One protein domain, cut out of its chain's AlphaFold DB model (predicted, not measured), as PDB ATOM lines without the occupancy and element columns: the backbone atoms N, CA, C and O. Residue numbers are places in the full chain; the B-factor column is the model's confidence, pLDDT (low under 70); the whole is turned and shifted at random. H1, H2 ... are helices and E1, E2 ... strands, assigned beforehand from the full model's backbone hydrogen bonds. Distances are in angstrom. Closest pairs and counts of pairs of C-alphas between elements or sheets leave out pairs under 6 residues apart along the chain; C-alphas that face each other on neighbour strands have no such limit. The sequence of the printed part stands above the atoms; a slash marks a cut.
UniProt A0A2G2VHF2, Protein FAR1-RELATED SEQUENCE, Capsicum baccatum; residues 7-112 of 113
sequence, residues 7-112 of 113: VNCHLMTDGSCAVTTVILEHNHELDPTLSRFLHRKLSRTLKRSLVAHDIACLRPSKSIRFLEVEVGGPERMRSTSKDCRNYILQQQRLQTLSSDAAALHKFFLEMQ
ATOM      1  N   VAL A   7      10.133  -7.713 -45.309       96.44
ATOM      2  CA  VAL A   7       9.653  -8.099 -46.635       96.44
ATOM      3  C   VAL A   7       8.979  -6.878 -47.240       96.44
ATOM      4  O   VAL A   7       8.034  -6.346 -46.661       96.44
ATOM      5  N   ASN A   8       9.483  -6.426 -48.382       95.44
ATOM      6  CA  ASN A   8       8.873  -5.352 -49.152       95.44
ATOM      7  C   ASN A   8       8.087  -5.951 -50.309       95.44
ATOM      8  O   ASN A   8       8.541  -6.885 -50.975       95.44
ATOM      9  N   CYS A   9       6.926  -5.366 -50.557       96.31
ATOM     10  CA  CYS A   9       6.012  -5.796 -51.591       96.31
ATOM     11  C   CYS A   9       5.527  -4.587 -52.386       96.31
ATOM     12  O   CYS A   9       5.268  -3.531 -51.809       96.31
ATOM     13  N   HIS A  10       5.377  -4.757 -53.693       96.12
ATOM     14  CA  HIS A  10       4.789  -3.767 -54.582       96.12
ATOM     15  C   HIS A  10       3.411  -4.244 -55.043       96.12
ATOM     16  O   HIS A  10       3.284  -5.341 -55.590       96.12
ATOM     17  N   LEU A  11       2.387  -3.418 -54.823       95.69
ATOM     18  CA  LEU A  11       1.039  -3.669 -55.325       95.69
ATOM     19  C   LEU A  11       0.977  -3.250 -56.796       95.69
ATOM     20  O   LEU A  11       1.256  -2.100 -57.132       95.69
ATOM     21  N   MET A  12       0.654  -4.191 -57.671       94.88
ATOM     22  CA  MET A  12       0.493  -3.949 -59.099       94.88
ATOM     23  C   MET A  12      -0.922  -3.461 -59.417       94.88
ATOM     24  O   MET A  12      -1.853  -3.601 -58.622       94.88
ATOM     25  N   THR A  13      -1.083  -2.863 -60.596       94.12
ATOM     26  CA  THR A  13      -2.359  -2.298 -61.062       94.12
ATOM     27  C   THR A  13      -3.435  -3.355 -61.298       94.12
ATOM     28  O   THR A  13      -4.618  -3.045 -61.215       94.12
ATOM     29  N   ASP A  14      -3.037  -4.601 -61.550       93.69
ATOM     30  CA  ASP A  14      -3.925  -5.759 -61.683       93.69
ATOM     31  C   ASP A  14      -4.351  -6.355 -60.324       93.69
ATOM     32  O   ASP A  14      -5.064  -7.357 -60.278       93.69
ATOM     33  N   GLY A  15      -3.921  -5.753 -59.209       89.25
ATOM     34  CA  GLY A  15      -4.204  -6.219 -57.851       89.25
ATOM     35  C   GLY A  15      -3.282  -7.339 -57.366       89.25
ATOM     36  O   GLY A  15      -3.403  -7.770 -56.216       89.25
ATOM     37  N   SER A  16      -2.346  -7.801 -58.200       93.31
ATOM     38  CA  SER A  16      -1.313  -8.739 -57.775       93.31
ATOM     39  C   SER A  16      -0.247  -8.035 -56.927       93.31
ATOM     40  O   SER A  16      -0.102  -6.811 -56.923       93.31
ATOM     41  N   CYS A  17       0.489  -8.815 -56.139       94.75
ATOM     42  CA  CYS A  17       1.492  -8.310 -55.212       94.75
ATOM     43  C   CYS A  17       2.830  -8.981 -55.512       94.75
ATOM     44  O   CYS A  17       2.952 -10.201 -55.384       94.75
ATOM     45  N   ALA A  18       3.829  -8.193 -55.905       95.75
ATOM     46  CA  ALA A  18       5.167  -8.686 -56.198       95.75
ATOM     47  C   ALA A  18       6.106  -8.421 -55.018       95.75
ATOM     48  O   ALA A  18       6.256  -7.282 -54.574       95.75
ATOM     49  N   VAL A  19       6.769  -9.463 -54.515       96.44
ATOM     50  CA  VAL A  19       7.807  -9.319 -53.484       96.44
ATOM     51  C   VAL A  19       9.054  -8.706 -54.123       96.44
ATOM     52  O   VAL A  19       9.597  -9.265 -55.071       96.44
ATOM     53  N   THR A  20       9.515  -7.565 -53.611       96.00
ATOM     54  CA  THR A  20      10.654  -6.818 -54.181       96.00
ATOM     55  C   THR A  20      11.940  -6.994 -53.390       96.00
ATOM     56  O   THR A  20      13.030  -6.985 -53.954       96.00
ATOM     57  N   THR A  21      11.853  -7.136 -52.069       95.81
ATOM     58  CA  THR A  21      13.033  -7.315 -51.216       95.81
ATOM     59  C   THR A  21      12.688  -8.198 -50.037       95.81
ATOM     60  O   THR A  21      11.667  -7.991 -49.382       95.81
ATOM     61  N   VAL A  22      13.579  -9.136 -49.736       96.25
ATOM     62  CA  VAL A  22      13.497  -9.995 -48.558       96.25
ATOM     63  C   VAL A  22      14.812  -9.870 -47.794       96.25
ATOM     64  O   VAL A  22      15.864 -10.236 -48.309       96.25
ATOM     65  N   ILE A  23      14.754  -9.331 -46.576       95.88
ATOM     66  CA  ILE A  23      15.872  -9.305 -45.630       95.88
ATOM     67  C   ILE A  23      15.523 -10.279 -44.507       95.88
ATOM     68  O   ILE A  23      14.571 -10.038 -43.766       95.88
ATOM     69  N   LEU A  24      16.281 -11.373 -44.409       93.56
ATOM     70  CA  LEU A  24      16.073 -12.440 -43.418       93.56
ATOM     71  C   LEU A  24      16.961 -12.297 -42.177       93.56
ATOM     72  O   LEU A  24      16.826 -13.068 -41.235       93.56
ATOM     73  N   GLU A  25      17.904 -11.358 -42.182       93.69
ATOM     74  CA  GLU A  25      18.853 -11.197 -41.086       93.69
ATOM     75  C   GLU A  25      18.173 -10.570 -39.863       93.69
ATOM     76  O   GLU A  25      17.617  -9.468 -39.922       93.69
ATOM     77  N   HIS A  26      18.251 -11.281 -38.741       91.31
ATOM     78  CA  HIS A  26      17.762 -10.831 -37.447       91.31
ATOM     79  C   HIS A  26      18.947 -10.487 -36.544       91.31
ATOM     80  O   HIS A  26      19.955 -11.185 -36.528       91.31
ATOM     81  N   ASN A  27      18.807  -9.428 -35.751       93.12
ATOM     82  CA  ASN A  27      19.772  -9.043 -34.714       93.12
ATOM     83  C   ASN A  27      19.369  -9.544 -33.316       93.12
ATOM     84  O   ASN A  27      19.828  -9.011 -32.309       93.12
ATOM     85  N   HIS A  28      18.480 -10.532 -33.258       88.69
ATOM     86  CA  HIS A  28      17.976 -11.153 -32.040       88.69
ATOM     87  C   HIS A  28      17.653 -12.625 -32.312       88.69
ATOM     88  O   HIS A  28      17.422 -13.013 -33.461       88.69
ATOM     89  N   GLU A  29      17.591 -13.436 -31.258       87.62
ATOM     90  CA  GLU A  29      17.128 -14.818 -31.376       87.62
ATOM     91  C   GLU A  29      15.670 -14.873 -31.846       87.62
ATOM     92  O   GLU A  29      14.843 -14.006 -31.535       87.62
ATOM     93  N   LEU A  30      15.362 -15.905 -32.626       85.50
ATOM     94  CA  LEU A  30      14.002 -16.230 -33.024       85.50
ATOM     95  C   LEU A  30      13.451 -17.254 -32.042       85.50
ATOM     96  O   LEU A  30      14.033 -18.320 -31.876       85.50
ATOM     97  N   ASP A  31      12.304 -16.951 -31.440       82.69
ATOM     98  CA  ASP A  31      11.559 -17.896 -30.614       82.69
ATOM     99  C   ASP A  31      10.331 -18.408 -31.395       82.69
ATOM    100  O   ASP A  31       9.311 -17.710 -31.493       82.69
ATOM    101  N   PRO A  32      10.376 -19.634 -31.954       73.25
ATOM    102  CA  PRO A  32       9.238 -20.234 -32.648       73.25
ATOM    103  C   PRO A  32       8.004 -20.396 -31.753       73.25
ATOM    104  O   PRO A  32       6.883 -20.495 -32.254       73.25
ATOM    105  N   THR A  33       8.160 -20.408 -30.427       70.44
ATOM    106  CA  THR A  33       7.022 -20.499 -29.513       70.44
ATOM    107  C   THR A  33       6.220 -19.197 -29.470       70.44
ATOM    108  O   THR A  33       4.998 -19.267 -29.300       70.44
ATOM    109  N   LEU A  34       6.840 -18.037 -29.747       66.38
ATOM    110  CA  LEU A  34       6.150 -16.746 -29.900       66.38
ATOM    111  C   LEU A  34       5.218 -16.723 -31.118       66.38
ATOM    112  O   LEU A  34       4.120 -16.167 -31.046       66.38
ATOM    113  N   SER A  35       5.585 -17.419 -32.201       63.75
ATOM    114  CA  SER A  35       4.724 -17.593 -33.384       63.75
ATOM    115  C   SER A  35       3.364 -18.199 -33.006       63.75
ATOM    116  O   SER A  35       2.315 -17.717 -33.441       63.75
ATOM    117  N   ARG A  36       3.329 -19.160 -32.073       58.72
ATOM    118  CA  ARG A  36       2.069 -19.739 -31.575       58.72
ATOM    119  C   ARG A  36       1.143 -18.704 -30.932       58.72
ATOM    120  O   ARG A  36      -0.063 -18.920 -30.941       58.72
ATOM    121  N   PHE A  37       1.664 -17.613 -30.369       56.34
ATOM    122  CA  PHE A  37       0.849 -16.537 -29.792       56.34
ATOM    123  C   PHE A  37       0.339 -15.556 -30.851       56.34
ATOM    124  O   PHE A  37      -0.766 -15.041 -30.707       56.34
ATOM    125  N   LEU A  38       1.088 -15.353 -31.938       56.03
ATOM    126  CA  LEU A  38       0.694 -14.487 -33.058       56.03
ATOM    127  C   LEU A  38      -0.266 -15.182 -34.040       56.03
ATOM    128  O   LEU A  38      -1.102 -14.531 -34.664       56.03
ATOM    129  N   HIS A  39      -0.207 -16.513 -34.139       57.31
ATOM    130  CA  HIS A  39      -1.058 -17.329 -35.012       57.31
ATOM    131  C   HIS A  39      -2.240 -18.001 -34.288       57.31
ATOM    132  O   HIS A  39      -2.786 -18.985 -34.798       57.31
ATOM    133  N   ARG A  40      -2.693 -17.488 -33.131       63.44
ATOM    134  CA  ARG A  40      -3.904 -17.995 -32.449       63.44
ATOM    135  C   ARG A  40      -5.176 -17.605 -33.204       63.44
ATOM    136  O   ARG A  40      -5.956 -16.755 -32.791       63.44
ATOM    137  N   LYS A  41      -5.413 -18.250 -34.344       68.06
ATOM    138  CA  LYS A  41      -6.699 -18.179 -35.037       68.06
ATOM    139  C   LYS A  41      -7.737 -18.949 -34.226       68.06
ATOM    140  O   LYS A  41      -7.474 -20.064 -33.777       68.06
ATOM    141  N   LEU A  42      -8.939 -18.386 -34.102       76.56
ATOM    142  CA  LEU A  42     -10.094 -19.143 -33.620       76.56
ATOM    143  C   LEU A  42     -10.245 -20.436 -34.426       76.56
ATOM    144  O   LEU A  42     -10.081 -20.431 -35.655       76.56
ATOM    145  N   SER A  43     -10.573 -21.529 -33.737       79.75
ATOM    146  CA  SER A  43     -10.851 -22.802 -34.399       79.75
ATOM    147  C   SER A  43     -12.022 -22.643 -35.374       79.75
ATOM    148  O   SER A  43     -12.896 -21.791 -35.196       79.75
ATOM    149  N   ARG A  44     -12.061 -23.474 -36.420       81.31
ATOM    150  CA  ARG A  44     -13.161 -23.446 -37.398       81.31
ATOM    151  C   ARG A  44     -14.525 -23.634 -36.726       81.31
ATOM    152  O   ARG A  44     -15.485 -22.995 -37.138       81.31
ATOM    153  N   THR A  45     -14.592 -24.475 -35.696       82.56
ATOM    154  CA  THR A  45     -15.811 -24.726 -34.918       82.56
ATOM    155  C   THR A  45     -16.271 -23.468 -34.191       82.56
ATOM    156  O   THR A  45     -17.400 -23.043 -34.402       82.56
ATOM    157  N   LEU A  46     -15.369 -22.804 -33.456       80.38
ATOM    158  CA  LEU A  46     -15.683 -21.560 -32.749       80.38
ATOM    159  C   LEU A  46     -16.168 -20.480 -33.712       80.38
ATOM    160  O   LEU A  46     -17.152 -19.817 -33.432       80.38
ATOM    161  N   LYS A  47     -15.525 -20.340 -34.878       82.31
ATOM    162  CA  LYS A  47     -15.956 -19.392 -35.915       82.31
ATOM    163  C   LYS A  47     -17.357 -19.688 -36.447       82.31
ATOM    164  O   LYS A  47     -18.109 -18.752 -36.685       82.31
ATOM    165  N   ARG A  48     -17.692 -20.964 -36.668       83.31
ATOM    166  CA  ARG A  48     -19.013 -21.377 -37.168       83.31
ATOM    167  C   ARG A  48     -20.108 -21.122 -36.146       83.31
ATOM    168  O   ARG A  48     -21.123 -20.555 -36.519       83.31
ATOM    169  N   SER A  49     -19.876 -21.498 -34.893       81.75
ATOM    170  CA  SER A  49     -20.788 -21.202 -33.786       81.75
ATOM    171  C   SER A  49     -21.049 -19.700 -33.691       81.75
ATOM    172  O   SER A  49     -22.183 -19.239 -33.733       81.75
ATOM    173  N   LEU A  50     -19.974 -18.922 -33.722       78.12
ATOM    174  CA  LEU A  50     -20.027 -17.475 -33.742       78.12
ATOM    175  C   LEU A  50     -20.907 -16.924 -34.884       78.12
ATOM    176  O   LEU A  50     -21.771 -16.086 -34.650       78.12
ATOM    177  N   VAL A  51     -20.731 -17.406 -36.114       76.56
ATOM    178  CA  VAL A  51     -21.579 -16.986 -37.245       76.56
ATOM    179  C   VAL A  51     -23.033 -17.437 -37.065       76.56
ATOM    180  O   VAL A  51     -23.942 -16.666 -37.352       76.56
ATOM    181  N   ALA A  52     -23.262 -18.656 -36.573       75.75
ATOM    182  CA  ALA A  52     -24.598 -19.217 -36.381       75.75
ATOM    183  C   ALA A  52     -25.406 -18.494 -35.290       75.75
ATOM    184  O   ALA A  52     -26.628 -18.430 -35.377       75.75
ATOM    185  N   HIS A  53     -24.734 -17.941 -34.280       69.75
ATOM    186  CA  HIS A  53     -25.368 -17.312 -33.118       69.75
ATOM    187  C   HIS A  53     -25.442 -15.777 -33.197       69.75
ATOM    188  O   HIS A  53     -25.548 -15.115 -32.168       69.75
ATOM    189  N   ASP A  54     -25.396 -15.226 -34.415       65.38
ATOM    190  CA  ASP A  54     -25.529 -13.796 -34.723       65.38
ATOM    191  C   ASP A  54     -24.712 -12.876 -33.792       65.38
ATOM    192  O   ASP A  54     -25.226 -12.031 -33.052       65.38
ATOM    193  N   ILE A  55     -23.381 -13.034 -33.826       62.78
ATOM    194  CA  ILE A  55     -22.452 -12.137 -33.114       62.78
ATOM    195  C   ILE A  55     -22.735 -10.659 -33.379       62.78
ATOM    196  O   ILE A  55     -22.408  -9.828 -32.528       62.78
ATOM    197  N   ALA A  56     -23.252 -10.302 -34.556       59.91
ATOM    198  CA  ALA A  56     -23.386  -8.908 -34.953       59.91
ATOM    199  C   ALA A  56     -24.241  -8.105 -33.963       59.91
ATOM    200  O   ALA A  56     -23.943  -6.942 -33.697       59.91
ATOM    201  N   CYS A  57     -25.203  -8.770 -33.322       65.25
ATOM    202  CA  CYS A  57     -26.090  -8.171 -32.334       65.25
ATOM    203  C   CYS A  57     -25.604  -8.323 -30.881       65.25
ATOM    204  O   CYS A  57     -26.094  -7.637 -29.977       65.25
ATOM    205  N   LEU A  58     -24.646  -9.215 -30.610       75.50
ATOM    206  CA  LEU A  58     -24.188  -9.499 -29.252       75.50
ATOM    207  C   LEU A  58     -22.940  -8.695 -28.880       75.50
ATOM    208  O   LEU A  58     -21.973  -8.562 -29.630       75.50
ATOM    209  N   ARG A  59     -22.924  -8.196 -27.636       83.69
ATOM    210  CA  ARG A  59     -21.708  -7.603 -27.065       83.69
ATOM    211  C   ARG A  59     -20.599  -8.662 -27.053       83.69
ATOM    212  O   ARG A  59     -20.878  -9.781 -26.617       83.69
ATOM    213  N   PRO A  60     -19.339  -8.314 -27.385       84.50
ATOM    214  CA  PRO A  60     -18.248  -9.285 -27.448       84.50
ATOM    215  C   PRO A  60     -18.102 -10.153 -26.192       84.50
ATOM    216  O   PRO A  60     -17.845 -11.346 -26.294       84.50
ATOM    217  N   SER A  61     -18.330  -9.587 -25.003       86.88
ATOM    218  CA  SER A  61     -18.285 -10.328 -23.737       86.88
ATOM    219  C   SER A  61     -19.346 -11.430 -23.630       86.88
ATOM    220  O   SER A  61     -19.055 -12.500 -23.102       86.88
ATOM    221  N   LYS A  62     -20.561 -11.203 -24.150       87.56
ATOM    222  CA  LYS A  62     -21.620 -12.222 -24.174       87.56
ATOM    223  C   LYS A  62     -21.260 -13.356 -25.129       87.56
ATOM    224  O   LYS A  62     -21.410 -14.513 -24.753       87.56
ATOM    225  N   SER A  63     -20.746 -13.029 -26.313       85.06
ATOM    226  CA  SER A  63     -20.338 -14.030 -27.302       85.06
ATOM    227  C   SER A  63     -19.157 -14.868 -26.809       85.06
ATOM    228  O   SER A  63     -19.149 -16.074 -27.005       85.06
ATOM    229  N   ILE A  64     -18.185 -14.266 -26.116       86.75
ATOM    230  CA  ILE A  64     -17.060 -15.006 -25.522       86.75
ATOM    231  C   ILE A  64     -17.563 -15.995 -24.469       86.75
ATOM    232  O   ILE A  64     -17.250 -17.176 -24.560       86.75
ATOM    233  N   ARG A  65     -18.408 -15.539 -23.537       88.81
ATOM    234  CA  ARG A  65     -18.986 -16.409 -22.504       88.81
ATOM    235  C   ARG A  65     -19.818 -17.545 -23.098       88.81
ATOM    236  O   ARG A  65     -19.827 -18.649 -22.571       88.81
ATOM    237  N   PHE A  66     -20.518 -17.282 -24.198       87.06
ATOM    238  CA  PHE A  66     -21.245 -18.313 -24.928       87.06
ATOM    239  C   PHE A  66     -20.302 -19.391 -25.480       87.06
ATOM    240  O   PHE A  66     -20.540 -20.574 -25.258       87.06
ATOM    241  N   LEU A  67     -19.199 -18.993 -26.122       86.94
ATOM    242  CA  LEU A  67     -18.211 -19.948 -26.631       86.94
ATOM    243  C   LEU A  67     -17.577 -20.773 -25.518       86.94
ATOM    244  O   LEU A  67     -17.371 -21.968 -25.701       86.94
ATOM    245  N   GLU A  68     -17.268 -20.144 -24.384       88.56
ATOM    246  CA  GLU A  68     -16.752 -20.836 -23.204       88.56
ATOM    247  C   GLU A  68     -17.730 -21.926 -22.755       88.56
ATOM    248  O   GLU A  68     -17.309 -23.055 -22.532       88.56
ATOM    249  N   VAL A  69     -19.034 -21.639 -22.699       88.81
ATOM    250  CA  VAL A  69     -20.056 -22.647 -22.371       88.81
ATOM    251  C   VAL A  69     -20.108 -23.758 -23.422       88.81
ATOM    252  O   VAL A  69     -20.121 -24.932 -23.065       88.81
ATOM    253  N   GLU A  70     -20.090 -23.413 -24.709       86.19
ATOM    254  CA  GLU A  70     -20.201 -24.389 -25.799       86.19
ATOM    255  C   GLU A  70     -19.025 -25.371 -25.841       86.19
ATOM    256  O   GLU A  70     -19.213 -26.566 -26.071       86.19
ATOM    257  N   VAL A  71     -17.803 -24.895 -25.586       86.88
ATOM    258  CA  VAL A  71     -16.627 -25.776 -25.532       86.88
ATOM    259  C   VAL A  71     -16.460 -26.484 -24.185       86.88
ATOM    260  O   VAL A  71     -15.564 -27.320 -24.049       86.88
ATOM    261  N   GLY A  72     -17.328 -26.194 -23.210       90.50
ATOM    262  CA  GLY A  72     -17.331 -26.803 -21.882       90.50
ATOM    263  C   GLY A  72     -16.295 -26.223 -20.921       90.50
ATOM    264  O   GLY A  72     -15.751 -26.976 -20.125       90.50
ATOM    265  N   GLY A  73     -16.005 -24.927 -21.032       88.44
ATOM    266  CA  GLY A  73     -15.154 -24.149 -20.132       88.44
ATOM    267  C   GLY A  73     -14.071 -23.330 -20.855       88.44
ATOM    268  O   GLY A  73     -13.613 -23.716 -21.940       88.44
ATOM    269  N   PRO A  74     -13.621 -22.197 -20.278       83.50
ATOM    270  CA  PRO A  74     -12.551 -21.370 -20.846       83.50
ATOM    271  C   PRO A  74     -11.219 -22.124 -20.990       83.50
ATOM    272  O   PRO A  74     -10.475 -21.890 -21.939       83.50
ATOM    273  N   GLU A  75     -10.929 -23.080 -20.108       84.31
ATOM    274  CA  GLU A  75      -9.731 -23.925 -20.144       84.31
ATOM    275  C   GLU A  75      -9.674 -24.848 -21.371       84.31
ATOM    276  O   GLU A  75      -8.594 -25.261 -21.796       84.31
ATOM    277  N   ARG A  76     -10.828 -25.141 -21.984       84.31
ATOM    278  CA  ARG A  76     -10.920 -25.962 -23.200       84.31
ATOM    279  C   ARG A  76     -10.756 -25.132 -24.474       84.31
ATOM    280  O   ARG A  76     -10.595 -25.693 -25.563       84.31
ATOM    281  N   MET A  77     -10.739 -23.800 -24.364       80.00
ATOM    282  CA  MET A  77     -10.473 -22.910 -25.492       80.00
ATOM    283  C   MET A  77      -8.973 -22.825 -25.784       80.00
ATOM    284  O   MET A  77      -8.156 -22.436 -24.958       80.00
ATOM    285  N   ARG A  78      -8.593 -23.115 -27.034       80.75
ATOM    286  CA  ARG A  78      -7.212 -22.896 -27.511       80.75
ATOM    287  C   ARG A  78      -6.889 -21.411 -27.746       80.75
ATOM    288  O   ARG A  78      -5.720 -21.028 -27.820       80.75
ATOM    289  N   SER A  79      -7.920 -20.586 -27.904       80.12
ATOM    290  CA  SER A  79      -7.841 -19.146 -28.147       80.12
ATOM    291  C   SER A  79      -8.082 -18.352 -26.872       80.12
ATOM    292  O   SER A  79      -8.867 -18.760 -26.023       80.12
ATOM    293  N   THR A  80      -7.440 -17.196 -26.758       83.94
ATOM    294  CA  THR A  80      -7.637 -16.294 -25.622       83.94
ATOM    295  C   THR A  80      -8.905 -15.455 -25.790       83.94
ATOM    296  O   THR A  80      -9.389 -15.243 -26.903       83.94
ATOM    297  N   SER A  81      -9.403 -14.882 -24.690       82.69
ATOM    298  CA  SER A  81     -10.499 -13.900 -24.725       82.69
ATOM    299  C   SER A  81     -10.192 -12.713 -25.659       82.69
ATOM    300  O   SER A  81     -11.067 -12.237 -26.386       82.69
ATOM    301  N   LYS A  82      -8.920 -12.287 -25.730       84.94
ATOM    302  CA  LYS A  82      -8.456 -11.239 -26.653       84.94
ATOM    303  C   LYS A  82      -8.619 -11.652 -28.117       84.94
ATOM    304  O   LYS A  82      -9.113 -10.853 -28.912       84.94
ATOM    305  N   ASP A  83      -8.262 -12.887 -28.461       84.56
ATOM    306  CA  ASP A  83      -8.400 -13.418 -29.825       84.56
ATOM    307  C   ASP A  83      -9.873 -13.468 -30.247       84.56
ATOM    308  O   ASP A  83     -10.235 -13.015 -31.335       84.56
ATOM    309  N   CYS A  84     -10.741 -13.954 -29.351       83.88
ATOM    310  CA  CYS A  84     -12.183 -13.988 -29.569       83.88
ATOM    311  C   CYS A  84     -12.749 -12.582 -29.791       83.88
ATOM    312  O   CYS A  84     -13.462 -12.350 -30.768       83.88
ATOM    313  N   ARG A  85     -12.386 -11.625 -28.927       86.44
ATOM    314  CA  ARG A  85     -12.832 -10.229 -29.032       86.44
ATOM    315  C   ARG A  85     -12.409  -9.595 -30.353       86.44
ATOM    316  O   ARG A  85     -13.230  -8.954 -31.003       86.44
ATOM    317  N   ASN A  86     -11.154  -9.779 -30.755       86.62
ATOM    318  CA  ASN A  86     -10.636  -9.221 -32.004       86.62
ATOM    319  C   ASN A  86     -11.377  -9.782 -33.220       86.62
ATOM    320  O   ASN A  86     -11.776  -9.016 -34.095       86.62
ATOM    321  N   TYR A  87     -11.614 -11.095 -33.251       84.88
ATOM    322  CA  TYR A  87     -12.373 -11.719 -34.330       84.88
ATOM    323  C   TYR A  87     -13.816 -11.206 -34.386       84.88
ATOM    324  O   TYR A  87     -14.284 -10.840 -35.459       84.88
ATOM    325  N   ILE A  88     -14.503 -11.130 -33.243       84.56
ATOM    326  CA  ILE A  88     -15.873 -10.608 -33.149       84.56
ATOM    327  C   ILE A  88     -15.956  -9.188 -33.718       84.56
ATOM    328  O   ILE A  88     -16.784  -8.924 -34.587       84.56
ATOM    329  N   LEU A  89     -15.064  -8.294 -33.282       86.12
ATOM    330  CA  LEU A  89     -15.032  -6.911 -33.761       86.12
ATOM    331  C   LEU A  89     -14.724  -6.832 -35.259       86.12
ATOM    332  O   LEU A  89     -15.293  -6.001 -35.962       86.12
ATOM    333  N   GLN A  90     -13.842  -7.699 -35.764       85.06
ATOM    334  CA  GLN A  90     -13.554  -7.782 -37.192       85.06
ATOM    335  C   GLN A  90     -14.791  -8.219 -37.989       85.06
ATOM    336  O   GLN A  90     -15.094  -7.604 -39.006       85.06
ATOM    337  N   GLN A  91     -15.517  -9.244 -37.532       83.31
ATOM    338  CA  GLN A  91     -16.738  -9.706 -38.201       83.31
ATOM    339  C   GLN A  91     -17.841  -8.642 -38.174       83.31
ATOM    340  O   GLN A  91     -18.470  -8.399 -39.198       83.31
ATOM    341  N   GLN A  92     -18.025  -7.959 -37.041       84.31
ATOM    342  CA  GLN A  92     -18.976  -6.851 -36.916       84.31
ATOM    343  C   GLN A  92     -18.661  -5.725 -37.907       84.31
ATOM    344  O   GLN A  92     -19.544  -5.298 -38.641       84.31
ATOM    345  N   ARG A  93     -17.391  -5.306 -38.007       85.62
ATOM    346  CA  ARG A  93     -16.964  -4.298 -38.994       85.62
ATOM    347  C   ARG A  93     -17.247  -4.727 -40.432       85.62
ATOM    348  O   ARG A  93     -17.704  -3.909 -41.219       85.62
ATOM    349  N   LEU A  94     -16.973  -5.987 -40.775       84.12
ATOM    350  CA  LEU A  94     -17.239  -6.513 -42.117       84.12
ATOM    351  C   LEU A  94     -18.735  -6.484 -42.452       84.12
ATOM    352  O   LEU A  94     -19.095  -6.113 -43.565       84.12
ATOM    353  N   GLN A  95     -19.601  -6.823 -41.494       81.62
ATOM    354  CA  GLN A  95     -21.044  -6.727 -41.700       81.62
ATOM    355  C   GLN A  95     -21.520  -5.282 -41.859       81.62
ATOM    356  O   GLN A  95     -22.286  -5.011 -42.780       81.62
ATOM    357  N   THR A  96     -21.042  -4.351 -41.024       81.81
ATOM    358  CA  THR A  96     -21.369  -2.922 -41.162       81.81
ATOM    359  C   THR A  96     -20.979  -2.405 -42.545       81.81
ATOM    360  O   THR A  96     -21.825  -1.868 -43.248       81.81
ATOM    361  N   LEU A  97     -19.749  -2.679 -42.992       85.00
ATOM    362  CA  LEU A  97     -19.283  -2.278 -44.324       85.00
ATOM    363  C   LEU A  97     -20.136  -2.878 -45.451       85.00
ATOM    364  O   LEU A  97     -20.421  -2.198 -46.432       85.00
ATOM    365  N   SER A  98     -20.561  -4.139 -45.318       82.94
ATOM    366  CA  SER A  98     -21.438  -4.779 -46.303       82.94
ATOM    367  C   SER A  98     -22.825  -4.134 -46.351       82.94
ATOM    368  O   SER A  98     -23.390  -3.997 -47.434       82.94
ATOM    369  N   SER A  99     -23.374  -3.752 -45.195       82.62
ATOM    370  CA  SER A  99     -24.656  -3.049 -45.100       82.62
ATOM    371  C   SER A  99     -24.569  -1.656 -45.722       82.62
ATOM    372  O   SER A  99     -25.425  -1.286 -46.524       82.62
ATOM    373  N   ASP A 100     -23.511  -0.908 -45.406       88.62
ATOM    374  CA  ASP A 100     -23.281   0.433 -45.946       88.62
ATOM    375  C   ASP A 100     -23.109   0.389 -47.470       88.62
ATOM    376  O   ASP A 100     -23.718   1.177 -48.194       88.62
ATOM    377  N   ALA A 101     -22.344  -0.583 -47.980       88.56
ATOM    378  CA  ALA A 101     -22.181  -0.796 -49.416       88.56
ATOM    379  C   ALA A 101     -23.517  -1.107 -50.113       88.56
ATOM    380  O   ALA A 101     -23.790  -0.569 -51.186       88.56
ATOM    381  N   ALA A 102     -24.372  -1.931 -49.496       89.69
ATOM    382  CA  ALA A 102     -25.697  -2.237 -50.030       89.69
ATOM    383  C   ALA A 102     -26.617  -1.002 -50.055       89.69
ATOM    384  O   ALA A 102     -27.334  -0.789 -51.035       89.69
ATOM    385  N   ALA A 103     -26.571  -0.165 -49.013       90.56
ATOM    386  CA  ALA A 103     -27.344   1.074 -48.942       90.56
ATOM    387  C   ALA A 103     -26.896   2.094 -50.002       90.56
ATOM    388  O   ALA A 103     -27.734   2.650 -50.709       90.56
ATOM    389  N   LEU A 104     -25.582   2.288 -50.161       92.81
ATOM    390  CA  LEU A 104     -25.022   3.160 -51.196       92.81
ATOM    391  C   LEU A 104     -25.397   2.680 -52.600       92.81
ATOM    392  O   LEU A 104     -25.821   3.479 -53.428       92.81
ATOM    393  N   HIS A 105     -25.290   1.375 -52.862       90.19
ATOM    394  CA  HIS A 105     -25.684   0.801 -54.147       90.19
ATOM    395  C   HIS A 105     -27.161   1.076 -54.466       90.19
ATOM    396  O   HIS A 105     -27.480   1.503 -55.573       90.19
ATOM    397  N   LYS A 106     -28.054   0.903 -53.483       92.25
ATOM    398  CA  LYS A 106     -29.479   1.227 -53.634       92.25
ATOM    399  C   LYS A 106     -29.701   2.711 -53.942       92.25
ATOM    400  O   LYS A 106     -30.435   3.020 -54.872       92.25
ATOM    401  N   PHE A 107     -29.035   3.608 -53.214       92.31
ATOM    402  CA  PHE A 107     -29.121   5.051 -53.448       92.31
ATOM    403  C   PHE A 107     -28.715   5.429 -54.881       92.31
ATOM    404  O   PHE A 107     -29.430   6.166 -55.551       92.31
ATOM    405  N   PHE A 108     -27.606   4.888 -55.395       92.56
ATOM    406  CA  PHE A 108     -27.175   5.176 -56.766       92.56
ATOM    407  C   PHE A 108     -28.132   4.629 -57.832       92.56
ATOM    408  O   PHE A 108     -28.303   5.278 -58.859       92.56
ATOM    409  N   LEU A 109     -28.764   3.474 -57.595       92.62
ATOM    410  CA  LEU A 109     -29.789   2.938 -58.496       92.62
ATOM    411  C   LEU A 109     -31.036   3.828 -58.540       92.62
ATOM    412  O   LEU A 109     -31.581   4.052 -59.616       92.62
ATOM    413  N   GLU A 110     -31.469   4.355 -57.392       93.44
ATOM    414  CA  GLU A 110     -32.618   5.267 -57.310       93.44
ATOM    415  C   GLU A 110     -32.352   6.606 -58.013       93.44
ATOM    416  O   GLU A 110     -33.269   7.190 -58.572       93.44
ATOM    417  N   MET A 111     -31.098   7.068 -58.040       87.69
ATOM    418  CA  MET A 111     -30.692   8.300 -58.730       87.69
ATOM    419  C   MET A 111     -30.577   8.160 -60.260       87.69
ATOM    420  O   MET A 111     -30.405   9.165 -60.946       87.69
ATOM    421  N   GLN A 112     -30.594   6.934 -60.795       81.62
ATOM    422  CA  GLN A 112     -30.498   6.667 -62.238       81.62
ATOM    423  C   GLN A 112     -31.864   6.540 -62.934       81.62
ATOM    424  O   GLN A 112     -31.893   6.346 -64.151       81.62
TER     425      GLN A 112
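This is residues 7 to 112 of the 113 residues of the protein "Protein FAR1-RELATED SEQUENCE" of Capsicum baccatum (UniProt A0A2G2VHF2). The model is a flat, open C: a strand hairpin of E1 and E2 at one end, a loose link and the short helix H1 along the curve, a small cluster of H2, H3 and the beginning of H4, and then the rest of the long helix H4 running out as an arm. Residues 97 to 112, of which 97 to 110 belong to H4, stick out, and so do residues 25 to 36 on the curve, of which 32 to 36 belong to H1. The printed part has 106 residues with two named strands and four named helices, in the order E1 E2 H1 H2 H3 H4; the two-strand sheet is antiparallel and the class is mostly helix. The whole is only just extended, close to loose, with a radius of gyration of the C-alphas of 19.8 A and spans of 59 by 48 by 18 A.

E1 is residues 7 to 11, beginning at C-alpha 7 at (9.653, -8.099, -46.635), and E2 is residues 17 to 23, 17.3 A long. H1 is residues 32 to 38, 10.3 A long, with C-alpha 32 at (9.238, -20.234, -32.648). H2 is residues 44 to 52, 12.2 A long, and H3 is residues 60 to 71, 16.7 A long. H4 is residues 81 to 110, 43.8 A long, ending at C-alpha 110 at (-32.618, 5.267, -57.310).

E1 and E2 form a hairpin, antiparallel at 161 degrees between their directions. N 8 and O 21 are 2.9 A apart and N 10 and O 18 are 2.8 A apart, both within hydrogen-bond range. E1 and E2 are apart from H4, and H1 touches no helix. H2 and H3 touch, opposite ways at a steep tilt of 56 degrees; their closest C-alphas, those of Leu 46 and Leu 67, are 6.8 A apart, and H3 touches H2 with residues 63 to 67 alone. H3 and H4 touch, opposite ways at a steep tilt of 59 degrees; their closest C-alphas, those of Pro 60 and Arg 85, are 5.7 A apart. H3 touches H4 with residues 60 to 64 alone, and H4 touches H3 with residues 81 to 89 alone. H2 and H4 are near each other. In H2, H3 and H4 every O i to N i+4 pair is within hydrogen-bond range; in H1 1 of 3 is, beside 4 of 4 O i to N i+3 pairs.

The two farthest C-alphas, those of Glu 29 and Gln 112, are 60.7 A apart. The printed part has no cut, and no link is long; those from E1 to E2 and from H1 to H2 are tight. The mean pLDDT of the printed part is 84.0, with residues 34 to 41 and 53 to 57 under 70.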